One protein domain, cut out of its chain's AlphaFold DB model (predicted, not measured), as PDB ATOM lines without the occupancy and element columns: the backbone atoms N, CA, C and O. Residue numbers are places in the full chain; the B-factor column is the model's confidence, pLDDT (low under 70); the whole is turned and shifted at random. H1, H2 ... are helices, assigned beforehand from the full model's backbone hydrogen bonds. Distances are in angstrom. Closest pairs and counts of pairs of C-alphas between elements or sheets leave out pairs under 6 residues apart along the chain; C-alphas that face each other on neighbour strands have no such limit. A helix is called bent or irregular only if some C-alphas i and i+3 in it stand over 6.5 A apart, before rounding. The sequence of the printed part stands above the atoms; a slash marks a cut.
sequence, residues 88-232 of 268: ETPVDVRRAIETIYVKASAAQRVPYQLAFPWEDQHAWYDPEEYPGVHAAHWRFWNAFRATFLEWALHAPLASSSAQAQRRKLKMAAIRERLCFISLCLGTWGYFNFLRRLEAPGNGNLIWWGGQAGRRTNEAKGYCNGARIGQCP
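Overview. This is residues 88 to 232 of the 268 residues of an uncharacterized protein of Phytophthora rubi (UniProt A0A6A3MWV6). A helical hairpin of two long helices, H3 and H4, makes the core, with H4 the longest helix and H3 kinked towards its end. The small helix H2 packs on H3 near that kink, and H1 packs on H2 with its last part and slants away from the hairpin; H5 makes a corner with the end of H4, while H6 lies far off among long loops. Residues 158 to 165, of which 160 to 165 belong to H4, stick out. The printed part has 145 residues with six named helices, H1 to H6 in order along the chain, and no named strand; the class is all helix, with 86 residues in the helices. It is only just compact, close to loose, with a radius of gyration of the C-alphas of 17.1 A and spans of 47 by 43 by 32 A.

Along the chain. H1 is residues 91 to 106, 22.2 A from first to last C-alpha, beginning with C-alpha 91 at (284.875, 154.914, 209.540). H2 is residues 111 to 115. H3, residues 131 to 152, is 29.2 A long; it is irregular, with C-alphas 143 and 146 7.5 A apart, and has a kink of 49 degrees near residue 146. H4, residues 160 to 188, is 41.7 A long and ends with C-alpha 188 at (250.437, 172.456, 231.491). H5 is residues 190 to 198, 12.2 A long. H6, residues 218 to 222, ends with C-alpha 222 at (279.233, 175.122, 210.801); it is neither bent nor irregular, but only just: C-alphas 218 and 221 are 6.4 A apart.

Arrangement. H1 touches H2 with residues 100 to 105 alone, and their closest C-alphas, those of Ala 104 and Pro 111, are 5.2 A apart. H2 touches H3, which meets it with residues 145 to 149 alone; the closest C-alphas are those of Tyr 112 and Ala 146, 5.4 A apart. H3 and H4 touch as a hairpin, opposite ways at a shallow tilt of 27 degrees, with the C-alphas of Phe 144 and Ala 173 closest at 6.0 A. H4 and H5 are close but not clearly touching, at a steep tilt of 66 degrees, with the C-alphas of Leu 185 and Phe 193 closest at 6.3 A. H6 touches no helix, and H1 is apart from H3 and H4. Every O i to N i+4 pair is within hydrogen-bond range in H1, H2, H4 and H5; in H3 it is 16 of 18, and in H6 0 of 1, beside 1 of 2 O i to N i+3 pairs.

Size, cuts and confidence. The C-alphas farthest apart, those of Glu 88 and Glu 129, are 48.0 A apart. The printed part has no cut. The links H2 to H3 and H5 to H6 are long, with 15 and 19 residues. The mean pLDDT of the printed part is 76.8; 34 residues are under 70, among them residues 207 to 232.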
ATOM      1  N   GLU A  88     284.344 161.014 202.655       67.69
ATOM      2  CA  GLU A  88     284.822 161.751 203.833       67.69
ATOM      3  C   GLU A  88     284.108 161.385 205.154       67.69
ATOM      4  O   GLU A  88     284.357 162.014 206.188       67.69
ATOM      5  N   THR A  89     283.177 160.424 205.144       69.56
ATOM      6  CA  THR A  89     282.479 159.966 206.356       69.56
ATOM      7  C   THR A  89     283.431 159.152 207.242       69.56
ATOM      8  O   THR A  89     283.967 158.152 206.762       69.56
ATOM      9  N   PRO A  90     283.609 159.505 208.536       77.56
ATOM     10  CA  PRO A  90     284.451 158.740 209.459       77.56
ATOM     11  C   PRO A  90     284.063 157.257 209.523       77.56
ATOM     12  O   PRO A  90     282.876 156.918 209.505       77.56
ATOM     13  N   VAL A  91     285.062 156.375 209.621       74.94
ATOM     14  CA  VAL A  91     284.875 154.914 209.540       74.94
ATOM     15  C   VAL A  91     283.909 154.402 210.612       74.94
ATOM     16  O   VAL A  91     283.057 153.569 210.316       74.94
ATOM     17  N   ASP A  92     283.973 154.947 211.825       73.81
ATOM     18  CA  ASP A  92     283.112 154.534 212.941       73.81
ATOM     19  C   ASP A  92     281.651 154.947 212.722       73.81
ATOM     20  O   ASP A  92     280.738 154.173 212.996       73.81
ATOM     21  N   VAL A  93     281.422 156.125 212.126       75.19
ATOM     22  CA  VAL A  93     280.083 156.588 211.720       75.19
ATOM     23  C   VAL A  93     279.516 155.674 210.635       75.19
ATOM     24  O   VAL A  93     278.364 155.257 210.726       75.19
ATOM     25  N   ARG A  94     280.327 155.321 209.629       76.38
ATOM     26  CA  ARG A  94     279.947 154.376 208.568       76.38
ATOM     27  C   ARG A  94     279.570 153.009 209.155       76.38
ATOM     28  O   ARG A  94     278.450 152.554 208.934       76.38
ATOM     29  N   ARG A  95     280.435 152.430 209.996       79.81
ATOM     30  CA  ARG A  95     280.201 151.147 210.684       79.81
ATOM     31  C   ARG A  95     278.959 151.179 211.578       79.81
ATOM     32  O   ARG A  95     278.229 150.191 211.632       79.81
ATOM     33  N   ALA A  96     278.692 152.286 212.271       78.50
ATOM     34  CA  ALA A  96     277.513 152.419 213.125       78.50
ATOM     35  C   ALA A  96     276.212 152.493 212.301       78.50
ATOM     36  O   ALA A  96     275.230 151.843 212.653       78.50
ATOM     37  N   ILE A  97     276.216 153.208 211.170       78.50
ATOM     38  CA  ILE A  97     275.080 153.256 210.233       78.50
ATOM     39  C   ILE A  97     274.817 151.868 209.628       78.50
ATOM     40  O   ILE A  97     273.679 151.399 209.636       78.50
ATOM     41  N   GLU A  98     275.867 151.175 209.182       81.94
ATOM     42  CA  GLU A  98     275.792 149.795 208.683       81.94
ATOM     43  C   GLU A  98     275.264 148.836 209.769       81.94
ATOM     44  O   GLU A  98     274.356 148.046 209.513       81.94
ATOM     45  N   THR A  99     275.730 148.973 211.016       82.75
ATOM     46  CA  THR A  99     275.230 148.208 212.176       82.75
ATOM     47  C   THR A  99     273.736 148.434 212.430       82.75
ATOM     48  O   THR A  99     273.022 147.475 212.723       82.75
ATOM     49  N   ILE A 100     273.234 149.669 212.301       80.06
ATOM     50  CA  ILE A 100     271.799 149.970 212.442       80.06
ATOM     51  C   ILE A 100     270.992 149.257 211.349       80.06
ATOM     52  O   ILE A 100     269.967 148.651 211.656       80.06
ATOM     53  N   TYR A 101     271.458 149.272 210.096       81.56
ATOM     54  CA  TYR A 101     270.785 148.593 208.981       81.56
ATOM     55  C   TYR A 101     270.809 147.060 209.122       81.56
ATOM     56  O   TYR A 101     269.783 146.412 208.903       81.56
ATOM     57  N   VAL A 102     271.925 146.477 209.575       84.81
ATOM     58  CA  VAL A 102     272.037 145.039 209.890       84.81
ATOM     59  C   VAL A 102     271.089 144.644 211.028       84.81
ATOM     60  O   VAL A 102     270.308 143.706 210.866       84.81
ATOM     61  N   LYS A 103     271.090 145.382 212.149       83.62
ATOM     62  CA  LYS A 103     270.165 145.145 213.276       83.62
ATOM     63  C   LYS A 103     268.697 145.281 212.840       83.62
ATOM     64  O   LYS A 103     267.868 144.474 213.252       83.62
ATOM     65  N   ALA A 104     268.377 146.256 211.987       84.25
ATOM     66  CA  ALA A 104     267.026 146.487 211.472       84.25
ATOM     67  C   ALA A 104     266.536 145.319 210.600       84.25
ATOM     68  O   ALA A 104     265.474 144.757 210.868       84.25
ATOM     69  N   SER A 105     267.356 144.892 209.632       84.44
ATOM     70  CA  SER A 105     267.077 143.734 208.775       84.44
ATOM     71  C   SER A 105     266.864 142.452 209.589       84.44
ATOM     72  O   SER A 105     265.851 141.775 209.403       84.44
ATOM     73  N   ALA A 106     267.745 142.167 210.556       86.00
ATOM     74  CA  ALA A 106     267.619 141.007 211.441       86.00
ATOM     75  C   ALA A 106     266.341 141.045 212.307       86.00
ATOM     76  O   ALA A 106     265.719 140.010 212.533       86.00
ATOM     77  N   ALA A 107     265.919 142.233 212.749       84.00
ATOM     78  CA  ALA A 107     264.689 142.438 213.516       84.00
ATOM     79  C   ALA A 107     263.409 142.527 212.654       84.00
ATOM     80  O   ALA A 107     262.336 142.771 213.202       84.00
ATOM     81  N   GLN A 108     263.512 142.399 211.322       85.00
ATOM     82  CA  GLN A 108     262.428 142.653 210.354       85.00
ATOM     83  C   GLN A 108     261.751 144.033 210.522       85.00
ATOM     84  O   GLN A 108     260.595 144.235 210.149       85.00
ATOM     85  N   ARG A 109     262.488 145.005 211.074       84.12
ATOM     86  CA  ARG A 109     262.059 146.392 211.295       84.12
ATOM     87  C   ARG A 109     262.779 147.307 210.307       84.12
ATOM     88  O   ARG A 109     263.880 147.014 209.856       84.12
ATOM     89  N   VAL A 110     262.183 148.449 209.972       85.62
ATOM     90  CA  VAL A 110     262.878 149.463 209.153       85.62
ATOM     91  C   VAL A 110     263.857 150.277 210.019       85.62
ATOM     92  O   VAL A 110     263.577 150.474 211.202       85.62
ATOM     93  N   PRO A 111     264.980 150.800 209.484       82.31
ATOM     94  CA  PRO A 111     266.036 151.433 210.288       82.31
ATOM     95  C   PRO A 111     265.560 152.519 211.266       82.31
ATOM     96  O   PRO A 111     266.024 152.580 212.403       82.31
ATOM     97  N   TYR A 112     264.571 153.333 210.881       81.12
ATOM     98  CA  TYR A 112     264.011 154.372 211.755       81.12
ATOM     99  C   TYR A 112     263.111 153.841 212.883       81.12
ATOM    100  O   TYR A 112     262.831 154.587 213.814       81.12
ATOM    101  N   GLN A 113     262.660 152.584 212.842       82.56
ATOM    102  CA  GLN A 113     261.960 151.957 213.970       82.56
ATOM    103  C   GLN A 113     262.920 151.520 215.082       82.56
ATOM    104  O   GLN A 113     262.498 151.492 216.234       82.56
ATOM    105  N   LEU A 114     264.182 151.205 214.752       80.00
ATOM    106  CA  LEU A 114     265.223 150.908 215.744       80.00
ATOM    107  C   LEU A 114     265.985 152.158 216.195       80.00
ATOM    108  O   LEU A 114     266.272 152.287 217.377       80.00
ATOM    109  N   ALA A 115     266.292 153.087 215.284       76.75
ATOM    110  CA  ALA A 115     266.974 154.336 215.636       76.75
ATOM    111  C   ALA A 115     266.067 155.322 216.401       76.75
ATOM    112  O   ALA A 115     266.555 156.131 217.184       76.75
ATOM    113  N   PHE A 116     264.749 155.252 216.177       76.31
ATOM    114  CA  PHE A 116     263.738 156.063 216.859       76.31
ATOM    115  C   PHE A 116     262.568 155.164 217.312       76.31
ATOM    116  O   PHE A 116     261.503 155.139 216.674       76.31
ATOM    117  N   PRO A 117     262.766 154.377 218.390       80.94
ATOM    118  CA  PRO A 117     261.727 153.531 218.976       80.94
ATOM    119  C   PRO A 117     260.594 154.369 219.592       80.94
ATOM    120  O   PRO A 117     260.624 155.598 219.586       80.94
ATOM    121  N   TRP A 118     259.560 153.696 220.087       83.94
ATOM    122  CA  TRP A 118     258.452 154.306 220.837       83.94
ATOM    123  C   TRP A 118     257.998 153.359 221.943       83.94
ATOM    124  O   TRP A 118     257.850 153.760 223.092       83.94
ATOM    125  N   GLU A 119     257.828 152.087 221.576       82.69
ATOM    126  CA  GLU A 119     257.854 150.960 222.507       82.69
ATOM    127  C   GLU A 119     259.054 151.121 223.455       82.69
ATOM    128  O   GLU A 119     260.140 151.522 223.025       82.69
ATOM    129  N   ASP A 120     258.810 150.879 224.742       79.44
ATOM    130  CA  ASP A 120     259.796 150.918 225.828       79.44
ATOM    131  C   ASP A 120     260.551 152.256 226.003       79.44
ATOM    132  O   ASP A 120     261.601 152.311 226.644       79.44
ATOM    133  N   GLN A 121     260.030 153.366 225.459       79.12
ATOM    134  CA  GLN A 121     260.579 154.709 225.679       79.12
ATOM    135  C   GLN A 121     259.843 155.472 226.783       79.12
ATOM    136  O   GLN A 121     258.616 155.558 226.806       79.12
ATOM    137  N   HIS A 122     260.615 156.092 227.677       81.25
ATOM    138  CA  HIS A 122     260.082 156.942 228.736       81.25
ATOM    139  C   HIS A 122     259.523 158.264 228.180       81.25
ATOM    140  O   HIS A 122     260.163 158.938 227.367       81.25
ATOM    141  N   ALA A 123     258.339 158.653 228.654       85.06
ATOM    142  CA  ALA A 123     257.708 159.935 228.367       85.06
ATOM    143  C   ALA A 123     257.760 160.847 229.605       85.06
ATOM    144  O   ALA A 123     257.461 160.410 230.711       85.06
ATOM    145  N   TRP A 124     258.037 162.143 229.412       86.75
ATOM    146  CA  TRP A 124     258.101 163.177 230.474       86.75
ATOM    147  C   TRP A 124     256.744 163.543 231.114       86.75
ATOM    148  O   TRP A 124     256.583 164.581 231.770       86.75
ATOM    149  N   TYR A 125     255.730 162.728 230.866       87.81
ATOM    150  CA  TYR A 125     254.357 162.880 231.311       87.81
ATOM    151  C   TYR A 125     253.726 161.494 231.415       87.81
ATOM    152  O   TYR A 125     254.071 160.587 230.658       87.81
ATOM    153  N   ASP A 126     252.779 161.358 232.333       89.25
ATOM    154  CA  ASP A 126     252.007 160.135 232.504       89.25
ATOM    155  C   ASP A 126     251.029 159.950 231.314       89.25
ATOM    156  O   ASP A 126     250.236 160.860 231.030       89.25
ATOM    157  N   PRO A 127     251.085 158.818 230.579       91.00
ATOM    158  CA  PRO A 127     250.118 158.480 229.536       91.00
ATOM    159  C   PRO A 127     248.667 158.373 230.023       91.00
ATOM    160  O   PRO A 127     247.764 158.681 229.245       91.00
ATOM    161  N   GLU A 128     248.442 157.953 231.271       91.75
ATOM    162  CA  GLU A 128     247.115 157.764 231.867       91.75
ATOM    163  C   GLU A 128     246.526 159.093 232.365       91.75
ATOM    164  O   GLU A 128     245.339 159.352 232.168       91.75
ATOM    165  N   GLU A 129     247.358 159.990 232.912       93.50
ATOM    166  CA  GLU A 129     246.957 161.363 233.272       93.50
ATOM    167  C   GLU A 129     246.683 162.228 232.018       93.50
ATOM    168  O   GLU A 129     245.812 163.103 232.035       93.50
ATOM    169  N   TYR A 130     247.398 161.988 230.905       93.69
ATOM    170  CA  TYR A 130     247.315 162.803 229.681       93.69
ATOM    171  C   TYR A 130     247.146 161.994 228.373       93.69
ATOM    172  O   TYR A 130     247.925 162.182 227.427       93.69
ATOM    173  N   PRO A 131     246.090 161.170 228.222       93.25
ATOM    174  CA  PRO A 131     245.912 160.289 227.062       93.25
ATOM    175  C   PRO A 131     245.781 161.055 225.737       93.25
ATOM    176  O   PRO A 131     246.288 160.611 224.706       93.25
ATOM    177  N   GLY A 132     245.183 162.253 225.750       92.06
ATOM    178  CA  GLY A 132     245.115 163.128 224.572       92.06
ATOM    179  C   GLY A 132     246.482 163.666 224.125       92.06
ATOM    180  O   GLY A 132     246.741 163.775 222.925       92.06
ATOM    181  N   VAL A 133     247.388 163.942 225.072       93.12
ATOM    182  CA  VAL A 133     248.778 164.321 224.768       93.12
ATOM    183  C   VAL A 133     249.548 163.097 224.279       93.12
ATOM    184  O   VAL A 133     250.262 163.197 223.285       93.12
ATOM    185  N   HIS A 134     249.343 161.929 224.899       92.06
ATOM    186  CA  HIS A 134     249.953 160.670 224.472       92.06
ATOM    187  C   HIS A 134     249.581 160.296 223.032       92.06
ATOM    188  O   HIS A 134     250.467 160.034 222.220       92.06
ATOM    189  N   ALA A 135     248.297 160.360 222.673       92.44
ATOM    190  CA  ALA A 135     247.827 160.088 221.317       92.44
ATOM    191  C   ALA A 135     248.380 161.092 220.287       92.44
ATOM    192  O   ALA A 135     248.822 160.689 219.210       92.44
ATOM    193  N   ALA A 136     248.406 162.391 220.611       92.81
ATOM    194  CA  ALA A 136     248.992 163.416 219.743       92.81
ATOM    195  C   ALA A 136     250.506 163.210 219.546       92.81
ATOM    196  O   ALA A 136     251.007 163.310 218.424       92.81
ATOM    197  N   HIS A 137     251.222 162.866 220.620       91.25
ATOM    198  CA  HIS A 137     252.653 162.583 220.600       91.25
ATOM    199  C   HIS A 137     252.974 161.327 219.779       91.25
ATOM    200  O   HIS A 137     253.837 161.383 218.905       91.25
ATOM    201  N   TRP A 138     252.224 160.237 219.980       91.06
ATOM    202  CA  TRP A 138     252.341 158.997 219.207       91.06
ATOM    203  C   TRP A 138     252.131 159.250 217.712       91.06
ATOM    204  O   TRP A 138     252.948 158.816 216.897       91.06
ATOM    205  N   ARG A 139     251.065 159.989 217.351       93.19
ATOM    206  CA  ARG A 139     250.735 160.349 215.959       93.19
ATOM    207  C   ARG A 139     251.867 161.163 215.325       93.19
ATOM    208  O   ARG A 139     252.319 160.826 214.234       93.19
ATOM    209  N   PHE A 140     252.365 162.187 216.020       90.88
ATOM    210  CA  PHE A 140     253.498 163.005 215.573       90.88
ATOM    211  C   PHE A 140     254.789 162.185 215.401       90.88
ATOM    212  O   PHE A 140     255.395 162.207 214.328       90.88
ATOM    213  N   TRP A 141     255.202 161.440 216.428       88.69
ATOM    214  CA  TRP A 141     256.465 160.702 216.424       88.69
ATOM    215  C   TRP A 141     256.496 159.647 215.319       88.69
ATOM    216  O   TRP A 141     257.422 159.621 214.507       88.69
ATOM    217  N   ASN A 142     255.443 158.829 215.218       88.69
ATOM    218  CA  ASN A 142     255.364 157.777 214.208       88.69
ATOM    219  C   ASN A 142     255.293 158.324 212.775       88.69
ATOM    220  O   ASN A 142     255.876 157.710 211.883       88.69
ATOM    221  N   ALA A 143     254.657 159.480 212.556       90.81
ATOM    222  CA  ALA A 143     254.579 160.107 211.236       90.81
ATOM    223  C   ALA A 143     255.919 160.687 210.744       90.81
ATOM    224  O   ALA A 143     256.163 160.698 209.537       90.81
ATOM    225  N   PHE A 144     256.793 161.169 211.642       88.88
ATOM    226  CA  PHE A 144     258.002 161.914 211.252       88.88
ATOM    227  C   PHE A 144     259.342 161.277 211.636       88.88
ATOM    228  O   PHE A 144     260.368 161.733 211.131       88.88
ATOM    229  N   ARG A 145     259.382 160.189 212.419       85.75
ATOM    230  CA  ARG A 145     260.648 159.518 212.789       85.75
ATOM    231  C   ARG A 145     261.520 159.075 211.607       85.75
ATOM    232  O   ARG A 145     262.744 159.167 211.682       85.75
ATOM    233  N   ALA A 146     260.916 158.710 210.475       86.06
ATOM    234  CA  ALA A 146     261.646 158.467 209.226       86.06
ATOM    235  C   ALA A 146     262.353 159.736 208.700       86.06
ATOM    236  O   ALA A 146     263.529 159.697 208.343       86.06
ATOM    237  N   THR A 147     261.666 160.885 208.729       85.69
ATOM    238  CA  THR A 147     262.231 162.197 208.360       85.69
ATOM    239  C   THR A 147     263.321 162.651 209.342       85.69
ATOM    240  O   THR A 147     264.278 163.303 208.923       85.69
ATOM    241  N   PHE A 148     263.214 162.297 210.629       82.62
ATOM    242  CA  PHE A 148     264.260 162.566 211.621       82.62
ATOM    243  C   PHE A 148     265.534 161.764 211.330       82.62
ATOM    244  O   PHE A 148     266.614 162.350 211.360       82.62
ATOM    245  N   LEU A 149     265.422 160.479 210.959       80.25
ATOM    246  CA  LEU A 149     266.576 159.671 210.543       80.25
ATOM    247  C   LEU A 149     267.214 160.200 209.249       80.25
ATOM    248  O   LEU A 149     268.417 160.450 209.222       80.25
ATOM    249  N   GLU A 150     266.419 160.443 208.202       79.75
ATOM    250  CA  GLU A 150     266.894 161.020 206.933       79.75
ATOM    251  C   GLU A 150     267.680 162.328 207.114       79.75
ATOM    252  O   GLU A 150     268.633 162.605 206.380       79.75
ATOM    253  N   TRP A 151     267.249 163.165 208.061       77.00
ATOM    254  CA  TRP A 151     267.935 164.407 208.384       77.00
ATOM    255  C   TRP A 151     269.170 164.132 209.242       77.00
ATOM    256  O   TRP A 151     270.235 164.611 208.878       77.00
ATOM    257  N   ALA A 152     269.080 163.343 210.318       76.44
ATOM    258  CA  ALA A 152     270.214 163.041 211.198       76.44
ATOM    259  C   ALA A 152     271.414 162.440 210.441       76.44
ATOM    260  O   ALA A 152     272.551 162.833 210.684       76.44
ATOM    261  N   LEU A 153     271.154 161.564 209.464       73.69
ATOM    262  CA  LEU A 153     272.172 160.976 208.587       73.69
ATOM    263  C   LEU A 153     272.731 161.959 207.540       73.69
ATOM    264  O   LEU A 153     273.723 161.656 206.883       73.69
ATOM    265  N   HIS A 154     272.084 163.115 207.343       70.00
ATOM    266  CA  HIS A 154     272.430 164.148 206.356       70.00
ATOM    267  C   HIS A 154     272.620 163.627 204.910       70.00
ATOM    268  O   HIS A 154     273.215 164.313 204.078       70.00
ATOM    269  N   ALA A 155     272.069 162.444 204.598       67.62
ATOM    270  CA  ALA A 155     272.392 161.644 203.417       67.62
ATOM    271  C   ALA A 155     272.316 162.452 202.105       67.62
ATOM    272  O   ALA A 155     271.313 163.150 201.891       67.62
ATOM    273  N   PRO A 156     273.330 162.387 201.220       65.12
ATOM    274  CA  PRO A 156     273.318 163.133 199.967       65.12
ATOM    275  C   PRO A 156     272.148 162.691 199.080       65.12
ATOM    276  O   PRO A 156     271.702 161.548 199.118       65.12
ATOM    277  N   LEU A 157     271.622 163.623 198.283       73.88
ATOM    278  CA  LEU A 157     270.478 163.386 197.406       73.88
ATOM    279  C   LEU A 157     270.858 163.718 195.967       73.88
ATOM    280  O   LEU A 157     271.223 164.855 195.672       73.88
ATOM    281  N   ALA A 158     270.709 162.739 195.073       73.38
ATOM    282  CA  ALA A 158     271.115 162.833 193.670       73.38
ATOM    283  C   ALA A 158     270.343 163.882 192.839       73.38
ATOM    284  O   ALA A 158     270.725 164.172 191.709       73.38
ATOM    285  N   SER A 159     269.250 164.457 193.362       81.25
ATOM    286  CA  SER A 159     268.432 165.435 192.639       81.25
ATOM    287  C   SER A 159     267.968 166.613 193.501       81.25
ATOM    288  O   SER A 159     267.640 166.494 194.687       81.25
ATOM    289  N   SER A 160     267.869 167.784 192.866       80.50
ATOM    290  CA  SER A 160     267.333 169.005 193.481       80.50
ATOM    291  C   SER A 160     265.851 168.871 193.858       80.50
ATOM    292  O   SER A 160     265.411 169.492 194.829       80.50
ATOM    293  N   SER A 161     265.096 168.026 193.149       85.19
ATOM    294  CA  SER A 161     263.704 167.682 193.454       85.19
ATOM    295  C   SER A 161     263.587 166.841 194.728       85.19
ATOM    296  O   SER A 161     262.779 167.186 195.591       85.19
ATOM    297  N   ALA A 162     264.441 165.828 194.926       81.00
ATOM    298  CA  ALA A 162     264.515 165.098 196.194       81.00
ATOM    299  C   ALA A 162     264.927 166.033 197.347       81.00
ATOM    300  O   ALA A 162     264.288 166.045 198.400       81.00
ATOM    301  N   GLN A 163     265.915 166.912 197.135       82.38
ATOM    302  CA  GLN A 163     266.314 167.909 198.138       82.38
ATOM    303  C   GLN A 163     265.185 168.915 198.449       82.38
ATOM    304  O   GLN A 163     265.042 169.383 199.582       82.38
ATOM    305  N   ALA A 164     264.358 169.284 197.465       84.12
ATOM    306  CA  ALA A 164     263.151 170.078 197.690       84.12
ATOM    307  C   ALA A 164     262.093 169.297 198.490       84.12
ATOM    308  O   ALA A 164     261.482 169.866 199.394       84.12
ATOM    309  N   GLN A 165     261.921 167.999 198.227       86.31
ATOM    310  CA  GLN A 165     260.982 167.149 198.958       86.31
ATOM    311  C   GLN A 165     261.409 166.933 200.418       86.31
ATOM    312  O   GLN A 165     260.595 167.175 201.308       86.31
ATOM    313  N   ARG A 166     262.685 166.625 200.705       83.94
ATOM    314  CA  ARG A 166     263.179 166.551 202.095       83.94
ATOM    315  C   ARG A 166     262.990 167.882 202.831       83.94
ATOM    316  O   ARG A 166     262.576 167.885 203.986       83.94
ATOM    317  N   ARG A 167     263.202 169.029 202.166       84.81
ATOM    318  CA  ARG A 167     262.902 170.359 202.744       84.81
ATOM    319  C   ARG A 167     261.413 170.541 203.069       84.81
ATOM    320  O   ARG A 167     261.111 171.078 204.132       84.81
ATOM    321  N   LYS A 168     260.490 170.071 202.219       89.88
ATOM    322  CA  LYS A 168     259.040 170.085 202.503       89.88
ATOM    323  C   LYS A 168     258.678 169.191 203.694       89.88
ATOM    324  O   LYS A 168     257.965 169.651 204.582       89.88
ATOM    325  N   LEU A 169     259.202 167.964 203.747       89.06
ATOM    326  CA  LEU A 169     258.988 167.029 204.862       89.06
ATOM    327  C   LEU A 169     259.516 167.607 206.184       89.06
ATOM    328  O   LEU A 169     258.789 167.638 207.172       89.06
ATOM    329  N   LYS A 170     260.715 168.203 206.170       85.50
ATOM    330  CA  LYS A 170     261.276 168.998 207.278       85.50
ATOM    331  C   LYS A 170     260.329 170.107 207.757       85.50
ATOM    332  O   LYS A 170     260.138 170.261 208.960       85.50
ATOM    333  N   MET A 171     259.747 170.890 206.847       87.62
ATOM    334  CA  MET A 171     258.806 171.962 207.209       87.62
ATOM    335  C   MET A 171     257.489 171.412 207.777       87.62
ATOM    336  O   MET A 171     256.949 171.994 208.715       87.62
ATOM    337  N   ALA A 172     256.992 170.281 207.263       91.00
ATOM    338  CA  ALA A 172     255.822 169.603 207.818       91.00
ATOM    339  C   ALA A 172     256.093 169.075 209.237       91.00
ATOM    340  O   ALA A 172     255.337 169.394 210.149       91.00
ATOM    341  N   ALA A 173     257.207 168.368 209.445       89.56
ATOM    342  CA  ALA A 173     257.601 167.845 210.750       89.56
ATOM    343  C   ALA A 173     257.776 168.962 211.796       89.56
ATOM    344  O   ALA A 173     257.301 168.836 212.921       89.56
ATOM    345  N   ILE A 174     258.397 170.090 211.424       87.25
ATOM    346  CA  ILE A 174     258.527 171.260 212.309       87.25
ATOM    347  C   ILE A 174     257.159 171.875 212.635       87.25
ATOM    348  O   ILE A 174     256.934 172.245 213.786       87.25
ATOM    349  N   ARG A 175     256.234 171.963 211.669       90.38
ATOM    350  CA  ARG A 175     254.871 172.449 211.924       90.38
ATOM    351  C   ARG A 175     254.143 171.552 212.923       90.38
ATOM    352  O   ARG A 175     253.680 172.061 213.934       90.38
ATOM    353  N   GLU A 176     254.091 170.240 212.691       90.12
ATOM    354  CA  GLU A 176     253.390 169.326 213.606       90.12
ATOM    355  C   GLU A 176     254.056 169.279 214.994       90.12
ATOM    356  O   GLU A 176     253.363 169.241 216.008       90.12
ATOM    357  N   ARG A 177     255.389 169.416 215.068       89.81
ATOM    358  CA  ARG A 177     256.129 169.597 216.329       89.81
ATOM    359  C   ARG A 177     255.692 170.857 217.083       89.81
ATOM    360  O   ARG A 177     255.516 170.806 218.296       89.81
ATOM    361  N   LEU A 178     255.511 171.985 216.392       90.94
ATOM    362  CA  LEU A 178     255.005 173.226 216.993       90.94
ATOM    363  C   LEU A 178     253.536 173.094 217.420       90.94
ATOM    364  O   LEU A 178     253.164 173.591 218.480       90.94
ATOM    365  N   CYS A 179     252.714 172.385 216.647       92.50
ATOM    366  CA  CYS A 179     251.324 172.081 216.988       92.50
ATOM    367  C   CYS A 179     251.212 171.172 218.233       92.50
ATOM    368  O   CYS A 179     250.357 171.415 219.088       92.50
ATOM    369  N   PHE A 180     252.116 170.199 218.387       92.44
ATOM    370  CA  PHE A 180     252.241 169.360 219.584       92.44
ATOM    371  C   PHE A 180     252.780 170.131 220.805       92.44
ATOM    372  O   PHE A 180     252.230 170.012 221.899       92.44
ATOM    373  N   ILE A 181     253.796 170.983 220.628       91.94
ATOM    374  CA  ILE A 181     254.287 171.875 221.694       91.94
ATOM    375  C   ILE A 181     253.178 172.834 222.148       91.94
ATOM    376  O   ILE A 181     252.996 173.024 223.345       91.94
ATOM    377  N   SER A 182     252.394 173.387 221.220       94.38
ATOM    378  CA  SER A 182     251.242 174.243 221.534       94.38
ATOM    379  C   SER A 182     250.192 173.513 222.384       94.38
ATOM    380  O   SER A 182     249.706 174.073 223.366       94.38
ATOM    381  N   LEU A 183     249.911 172.236 222.085       94.75
ATOM    382  CA  LEU A 183     249.064 171.388 222.934       94.75
ATOM    383  C   LEU A 183     249.656 171.247 224.348       94.75
ATOM    384  O   LEU A 183     248.966 171.548 225.315       94.75
ATOM    385  N   CYS A 184     250.937 170.888 224.475       92.94
ATOM    386  CA  CYS A 184     251.612 170.747 225.774       92.94
ATOM    387  C   CYS A 184     251.598 172.050 226.599       92.94
ATOM    388  O   CYS A 184     251.367 172.029 227.810       92.94
ATOM    389  N   LEU A 185     251.808 173.196 225.943       94.12
ATOM    390  CA  LEU A 185     251.725 174.524 226.555       94.12
ATOM    391  C   LEU A 185     250.299 174.861 227.009       94.12
ATOM    392  O   LEU A 185     250.140 175.448 228.076       94.12
ATOM    393  N   GLY A 186     249.275 174.464 226.249       95.44
ATOM    394  CA  GLY A 186     247.870 174.606 226.638       95.44
ATOM    395  C   GLY A 186     247.452 173.679 227.786       95.44
ATOM    396  O   GLY A 186     246.634 174.071 228.613       95.44
ATOM    397  N   THR A 187     248.024 172.473 227.875       94.94
ATOM    398  CA  THR A 187     247.713 171.494 228.933       94.94
ATOM    399  C   THR A 187     248.386 171.822 230.270       94.94
ATOM    400  O   THR A 187     247.765 171.646 231.316       94.94
ATOM    401  N   TRP A 188     249.640 172.290 230.262       94.19
ATOM    402  CA  TRP A 188     250.437 172.456 231.491       94.19
ATOM    403  C   TRP A 188     250.871 173.897 231.793       94.19
ATOM    404  O   TRP A 188     251.226 174.201 232.935       94.19
ATOM    405  N   GLY A 189     250.873 174.787 230.801       94.38
ATOM    406  CA  GLY A 189     251.534 176.090 230.884       94.38
ATOM    407  C   GLY A 189     253.059 176.004 230.722       94.38
ATOM    408  O   GLY A 189     253.690 174.982 231.002       94.38
ATOM    409  N   TYR A 190     253.662 177.113 230.282       91.62
ATOM    410  CA  TYR A 190     255.073 177.205 229.875       91.62
ATOM    411  C   TYR A 190     256.070 176.631 230.894       91.62
ATOM    412  O   TYR A 190     256.814 175.705 230.575       91.62
ATOM    413  N   PHE A 191     256.048 177.114 232.139       92.62
ATOM    414  CA  PHE A 191     257.021 176.711 233.160       92.62
ATOM    415  C   PHE A 191     256.886 175.249 233.608       92.62
ATOM    416  O   PHE A 191     257.880 174.629 233.972       92.62
ATOM    417  N   ASN A 192     255.679 174.673 233.576       91.06
ATOM    418  CA  ASN A 192     255.492 173.261 233.918       91.06
ATOM    419  C   ASN A 192     255.909 172.346 232.761       91.06
ATOM    420  O   ASN A 192     256.479 171.288 233.009       91.06
ATOM    421  N   PHE A 193     255.673 172.763 231.512       90.25
ATOM    422  CA  PHE A 193     256.169 172.049 230.337       90.25
ATOM    423  C   PHE A 193     257.704 172.028 230.297       90.25
ATOM    424  O   PHE A 193     258.276 170.951 230.156       90.25
ATOM    425  N   LEU A 194     258.369 173.173 230.515       87.38
ATOM    426  CA  LEU A 194     259.833 173.223 230.630       87.38
ATOM    427  C   LEU A 194     260.351 172.317 231.752       87.38
ATOM    428  O   LEU A 194     261.168 171.445 231.484       87.38
ATOM    429  N   ARG A 195     259.803 172.422 232.972       87.81
ATOM    430  CA  ARG A 195     260.238 171.587 234.107       87.81
ATOM    431  C   ARG A 195     260.069 170.084 233.851       87.81
ATOM    432  O   ARG A 195     260.864 169.297 234.351       87.81
ATOM    433  N   ARG A 196     259.050 169.674 233.081       87.94
ATOM    434  CA  ARG A 196     258.898 168.276 232.636       87.94
ATOM    435  C   ARG A 196     259.999 167.883 231.642       87.94
ATOM    436  O   ARG A 196     260.552 166.801 231.778       87.94
ATOM    437  N   LEU A 197     260.354 168.740 230.685       81.38
ATOM    438  CA  LEU A 197     261.397 168.461 229.685       81.38
ATOM    439  C   LEU A 197     262.830 168.493 230.238       81.38
ATOM    440  O   LEU A 197     263.669 167.715 229.798       81.38
ATOM    441  N   GLU A 198     263.104 169.395 231.177       83.62
ATOM    442  CA  GLU A 198     264.428 169.613 231.779       83.62
ATOM    443  C   GLU A 198     264.752 168.595 232.888       83.62
ATOM    444  O   GLU A 198     265.894 168.508 233.339       83.62
ATOM    445  N   ALA A 199     263.767 167.801 233.323       80.38
ATOM    446  CA  ALA A 199     263.978 166.741 234.301       80.38
ATOM    447  C   ALA A 199     264.870 165.605 233.735       80.38
ATOM    448  O   ALA A 199     264.735 165.235 232.563       80.38
ATOM    449  N   PRO A 200     265.771 165.012 234.548       74.81
ATOM    450  CA  PRO A 200     266.663 163.943 234.096       74.81
ATOM    451  C   PRO A 200     265.921 162.757 233.462       74.81
ATOM    452  O   PRO A 200     264.942 162.265 234.012       74.81
ATOM    453  N   GLY A 201     266.418 162.286 232.313       69.94
ATOM    454  CA  GLY A 201     265.849 161.165 231.545       69.94
ATOM    455  C   GLY A 201     264.963 161.567 230.355       69.94
ATOM    456  O   GLY A 201     264.768 160.769 229.443       69.94
ATOM    457  N   ASN A 202     264.499 162.816 230.286       73.25
ATOM    458  CA  ASN A 202     263.401 163.213 229.389       73.25
ATOM    459  C   ASN A 202     263.799 163.662 227.967       73.25
ATOM    460  O   ASN A 202     263.004 164.274 227.252       73.25
ATOM    461  N   GLY A 203     265.015 163.333 227.521       63.62
ATOM    462  CA  GLY A 203     265.579 163.830 226.259       63.62
ATOM    463  C   GLY A 203     265.110 163.135 224.971       63.62
ATOM    464  O   GLY A 203     265.238 163.723 223.899       63.62
ATOM    465  N   ASN A 204     264.590 161.905 225.039       64.31
ATOM    466  CA  ASN A 204     264.591 161.011 223.868       64.31
ATOM    467  C   ASN A 204     263.456 161.246 222.855       64.31
ATOM    468  O   ASN A 204     263.698 161.170 221.651       64.31
ATOM    469  N   LEU A 205     262.227 161.531 223.310       66.38
ATOM    470  CA  LEU A 205     261.048 161.588 222.425       66.38
ATOM    471  C   LEU A 205     260.669 163.004 221.930       66.38
ATOM    472  O   LEU A 205     259.871 163.125 221.002       66.38
ATOM    473  N   ILE A 206     261.273 164.092 222.441       72.06
ATOM    474  CA  ILE A 206     261.299 165.354 221.676       72.06
ATOM    475  C   ILE A 206     262.573 165.379 220.844       72.06
ATOM    476  O   ILE A 206     263.649 165.734 221.317       72.06
ATOM    477  N   TRP A 207     262.426 165.131 219.546       67.75
ATOM    478  CA  TRP A 207     263.485 165.448 218.599       67.75
ATOM    479  C   TRP A 207     263.675 166.975 218.536       67.75
ATOM    480  O   TRP A 207     262.831 167.707 218.010       67.75
ATOM    481  N   TRP A 208     264.775 167.473 219.104       61.00
ATOM    482  CA  TRP A 208     265.215 168.878 219.030       61.00
ATOM    483  C   TRP A 208     266.045 169.186 217.775       61.00
ATOM    484  O   TRP A 208     266.554 170.294 217.625       61.00
ATOM    485  N   GLY A 209     266.209 168.202 216.886       53.47
ATOM    486  CA  GLY A 209     267.250 168.200 215.870       53.47
ATOM    487  C   GLY A 209     267.224 169.387 214.905       53.47
ATOM    488  O   GLY A 209     266.224 169.731 214.273       53.47
ATOM    489  N   GLY A 210     268.398 169.982 214.746       49.97
ATOM    490  CA  GLY A 210     268.656 171.014 213.764       49.97
ATOM    491  C   GLY A 210     270.050 171.584 213.943       49.97
ATOM    492  O   GLY A 210     270.491 171.841 215.056       49.97
ATOM    493  N   GLN A 211     270.746 171.798 212.831       45.25
ATOM    494  CA  GLN A 211     271.948 172.618 212.835       45.25
ATOM    495  C   GLN A 211     271.547 174.068 213.132       45.25
ATOM    496  O   GLN A 211     270.527 174.537 212.609       45.25
ATOM    497  N   ALA A 212     272.341 174.763 213.951       46.19
ATOM    498  CA  ALA A 212     272.111 176.161 214.300       46.19
ATOM    499  C   ALA A 212     271.864 177.001 213.034       46.19
ATOM    500  O   ALA A 212     272.589 176.900 212.038       46.19
ATOM    501  N   GLY A 213     270.790 177.795 213.030       42.34
ATOM    502  CA  GLY A 213     270.355 178.507 211.829       42.34
ATOM    503  C   GLY A 213     271.423 179.504 211.380       42.34
ATOM    504  O   GLY A 213     271.902 180.262 212.214       42.34
ATOM    505  N   ARG A 214     271.754 179.536 210.077       46.38
ATOM    506  CA  ARG A 214     272.921 180.195 209.420       46.38
ATOM    507  C   ARG A 214     273.241 181.675 209.754       46.38
ATOM    508  O   ARG A 214     274.149 182.234 209.150       46.38
ATOM    509  N   ARG A 215     272.474 182.325 210.634       46.88
ATOM    510  CA  ARG A 215     272.638 183.708 211.127       46.88
ATOM    511  C   ARG A 215     272.854 183.813 212.649       46.88
ATOM    512  O   ARG A 215     273.121 184.907 213.129       46.88
ATOM    513  N   THR A 216     272.711 182.719 213.394       48.22
ATOM    514  CA  THR A 216     273.037 182.640 214.830       48.22
ATOM    515  C   THR A 216     274.559 182.610 215.031       48.22
ATOM    516  O   THR A 216     275.311 182.440 214.065       48.22
ATOM    517  N   ASN A 217     275.046 182.810 216.257       55.06
ATOM    518  CA  ASN A 217     276.491 182.850 216.500       55.06
ATOM    519  C   ASN A 217     277.091 181.441 216.511       55.06
ATOM    520  O   ASN A 217     278.141 181.223 215.910       55.06
ATOM    521  N   GLU A 218     276.370 180.478 217.078       46.28
ATOM    522  CA  GLU A 218     276.692 179.048 217.060       46.28
ATOM    523  C   GLU A 218     276.837 178.533 215.618       46.28
ATOM    524  O   GLU A 218     277.733 177.743 215.324       46.28
ATOM    525  N   ALA A 219     276.017 179.032 214.682       44.31
ATOM    526  CA  ALA A 219     276.073 178.638 213.274       44.31
ATOM    527  C   ALA A 219     277.406 178.951 212.571       44.31
ATOM    528  O   ALA A 219     277.726 178.297 211.576       44.31
ATOM    529  N   LYS A 220     278.197 179.918 213.063       45.59
ATOM    530  CA  LYS A 220     279.438 180.363 212.402       45.59
ATOM    531  C   LYS A 220     280.489 179.252 212.303       45.59
ATOM    532  O   LYS A 220     281.175 179.184 211.287       45.59
ATOM    533  N   GLY A 221     280.552 178.344 213.282       47.22
ATOM    534  CA  GLY A 221     281.430 177.165 213.231       47.22
ATOM    535  C   GLY A 221     281.035 176.143 212.154       47.22
ATOM    536  O   GLY A 221     281.890 175.456 211.608       47.22
ATOM    537  N   TYR A 222     279.755 176.086 211.778       37.91
ATOM    538  CA  TYR A 222     279.233 175.122 210.801       37.91
ATOM    539  C   TYR A 222     279.250 175.630 209.353       37.91
ATOM    540  O   TYR A 222     279.038 174.849 208.425       37.91
ATOM    541  N   CYS A 223     279.486 176.929 209.133       34.75
ATOM    542  CA  CYS A 223     279.497 177.533 207.797       34.75
ATOM    543  C   CYS A 223     280.514 176.880 206.846       34.75
ATOM    544  O   CYS A 223     280.241 176.776 205.649       34.75
ATOM    545  N   ASN A 224     281.643 176.410 207.388       37.44
ATOM    546  CA  ASN A 224     282.787 175.895 206.638       37.44
ATOM    547  C   ASN A 224     282.928 174.370 206.788       37.44
ATOM    548  O   ASN A 224     283.912 173.879 207.329       37.44
ATOM    549  N   GLY A 225     281.942 173.616 206.292       38.84
ATOM    550  CA  GLY A 225     282.112 172.183 206.010       38.84
ATOM    551  C   GLY A 225     282.404 171.289 207.222       38.84
ATOM    552  O   GLY A 225     283.169 170.335 207.091       38.84
ATOM    553  N   ALA A 226     281.806 171.577 208.383       32.69
ATOM    554  CA  ALA A 226     281.950 170.753 209.583       32.69
ATOM    555  C   ALA A 226     281.578 169.281 209.298       32.69
ATOM    556  O   ALA A 226     280.411 168.957 209.058       32.69
ATOM    557  N   ARG A 227     282.589 168.397 209.297       38.28
ATOM    558  CA  ARG A 227     282.431 166.939 209.146       38.28
ATOM    559  C   ARG A 227     281.608 166.372 210.318       38.28
ATOM    560  O   ARG A 227     281.502 166.986 211.376       38.28
ATOM    561  N   ILE A 228     281.067 165.164 210.141       35.19
ATOM    562  CA  ILE A 228     280.044 164.553 211.019       35.19
ATOM    563  C   ILE A 228     280.468 164.457 212.507       35.19
ATOM    564  O   ILE A 228     279.614 164.468 213.388       35.19
ATOM    565  N   GLY A 229     281.772 164.465 212.810       30.86
ATOM    566  CA  GLY A 229     282.309 164.497 214.180       30.86
ATOM    567  C   GLY A 229     282.159 165.820 214.958       30.86
ATOM    568  O   GLY A 229     282.681 165.908 216.062       30.86
ATOM    569  N   GLN A 230     281.492 166.851 214.418       34.00
ATOM    570  CA  GLN A 230     281.268 168.142 215.104       34.00
ATOM    571  C   GLN A 230     279.785 168.495 215.334       34.00
ATOM    572  O   GLN A 230     279.439 169.661 215.512       34.00
ATOM    573  N   CYS A 231     278.890 167.506 215.376       33.16
ATOM    574  CA  CYS A 231     277.532 167.712 215.889       33.16
ATOM    575  C   CYS A 231     277.517 167.568 217.427       33.16
ATOM    576  O   CYS A 231     277.732 166.454 217.908       33.16
ATOM    577  N   PRO A 232     277.213 168.619 218.219       32.72
ATOM    578  CA  PRO A 232     277.079 168.534 219.674       32.72
ATOM    579  C   PRO A 232     275.741 167.880 220.054       32.72
ATOM    580  O   PRO A 232     274.837 168.505 220.607       32.72
TER     581      PRO A 232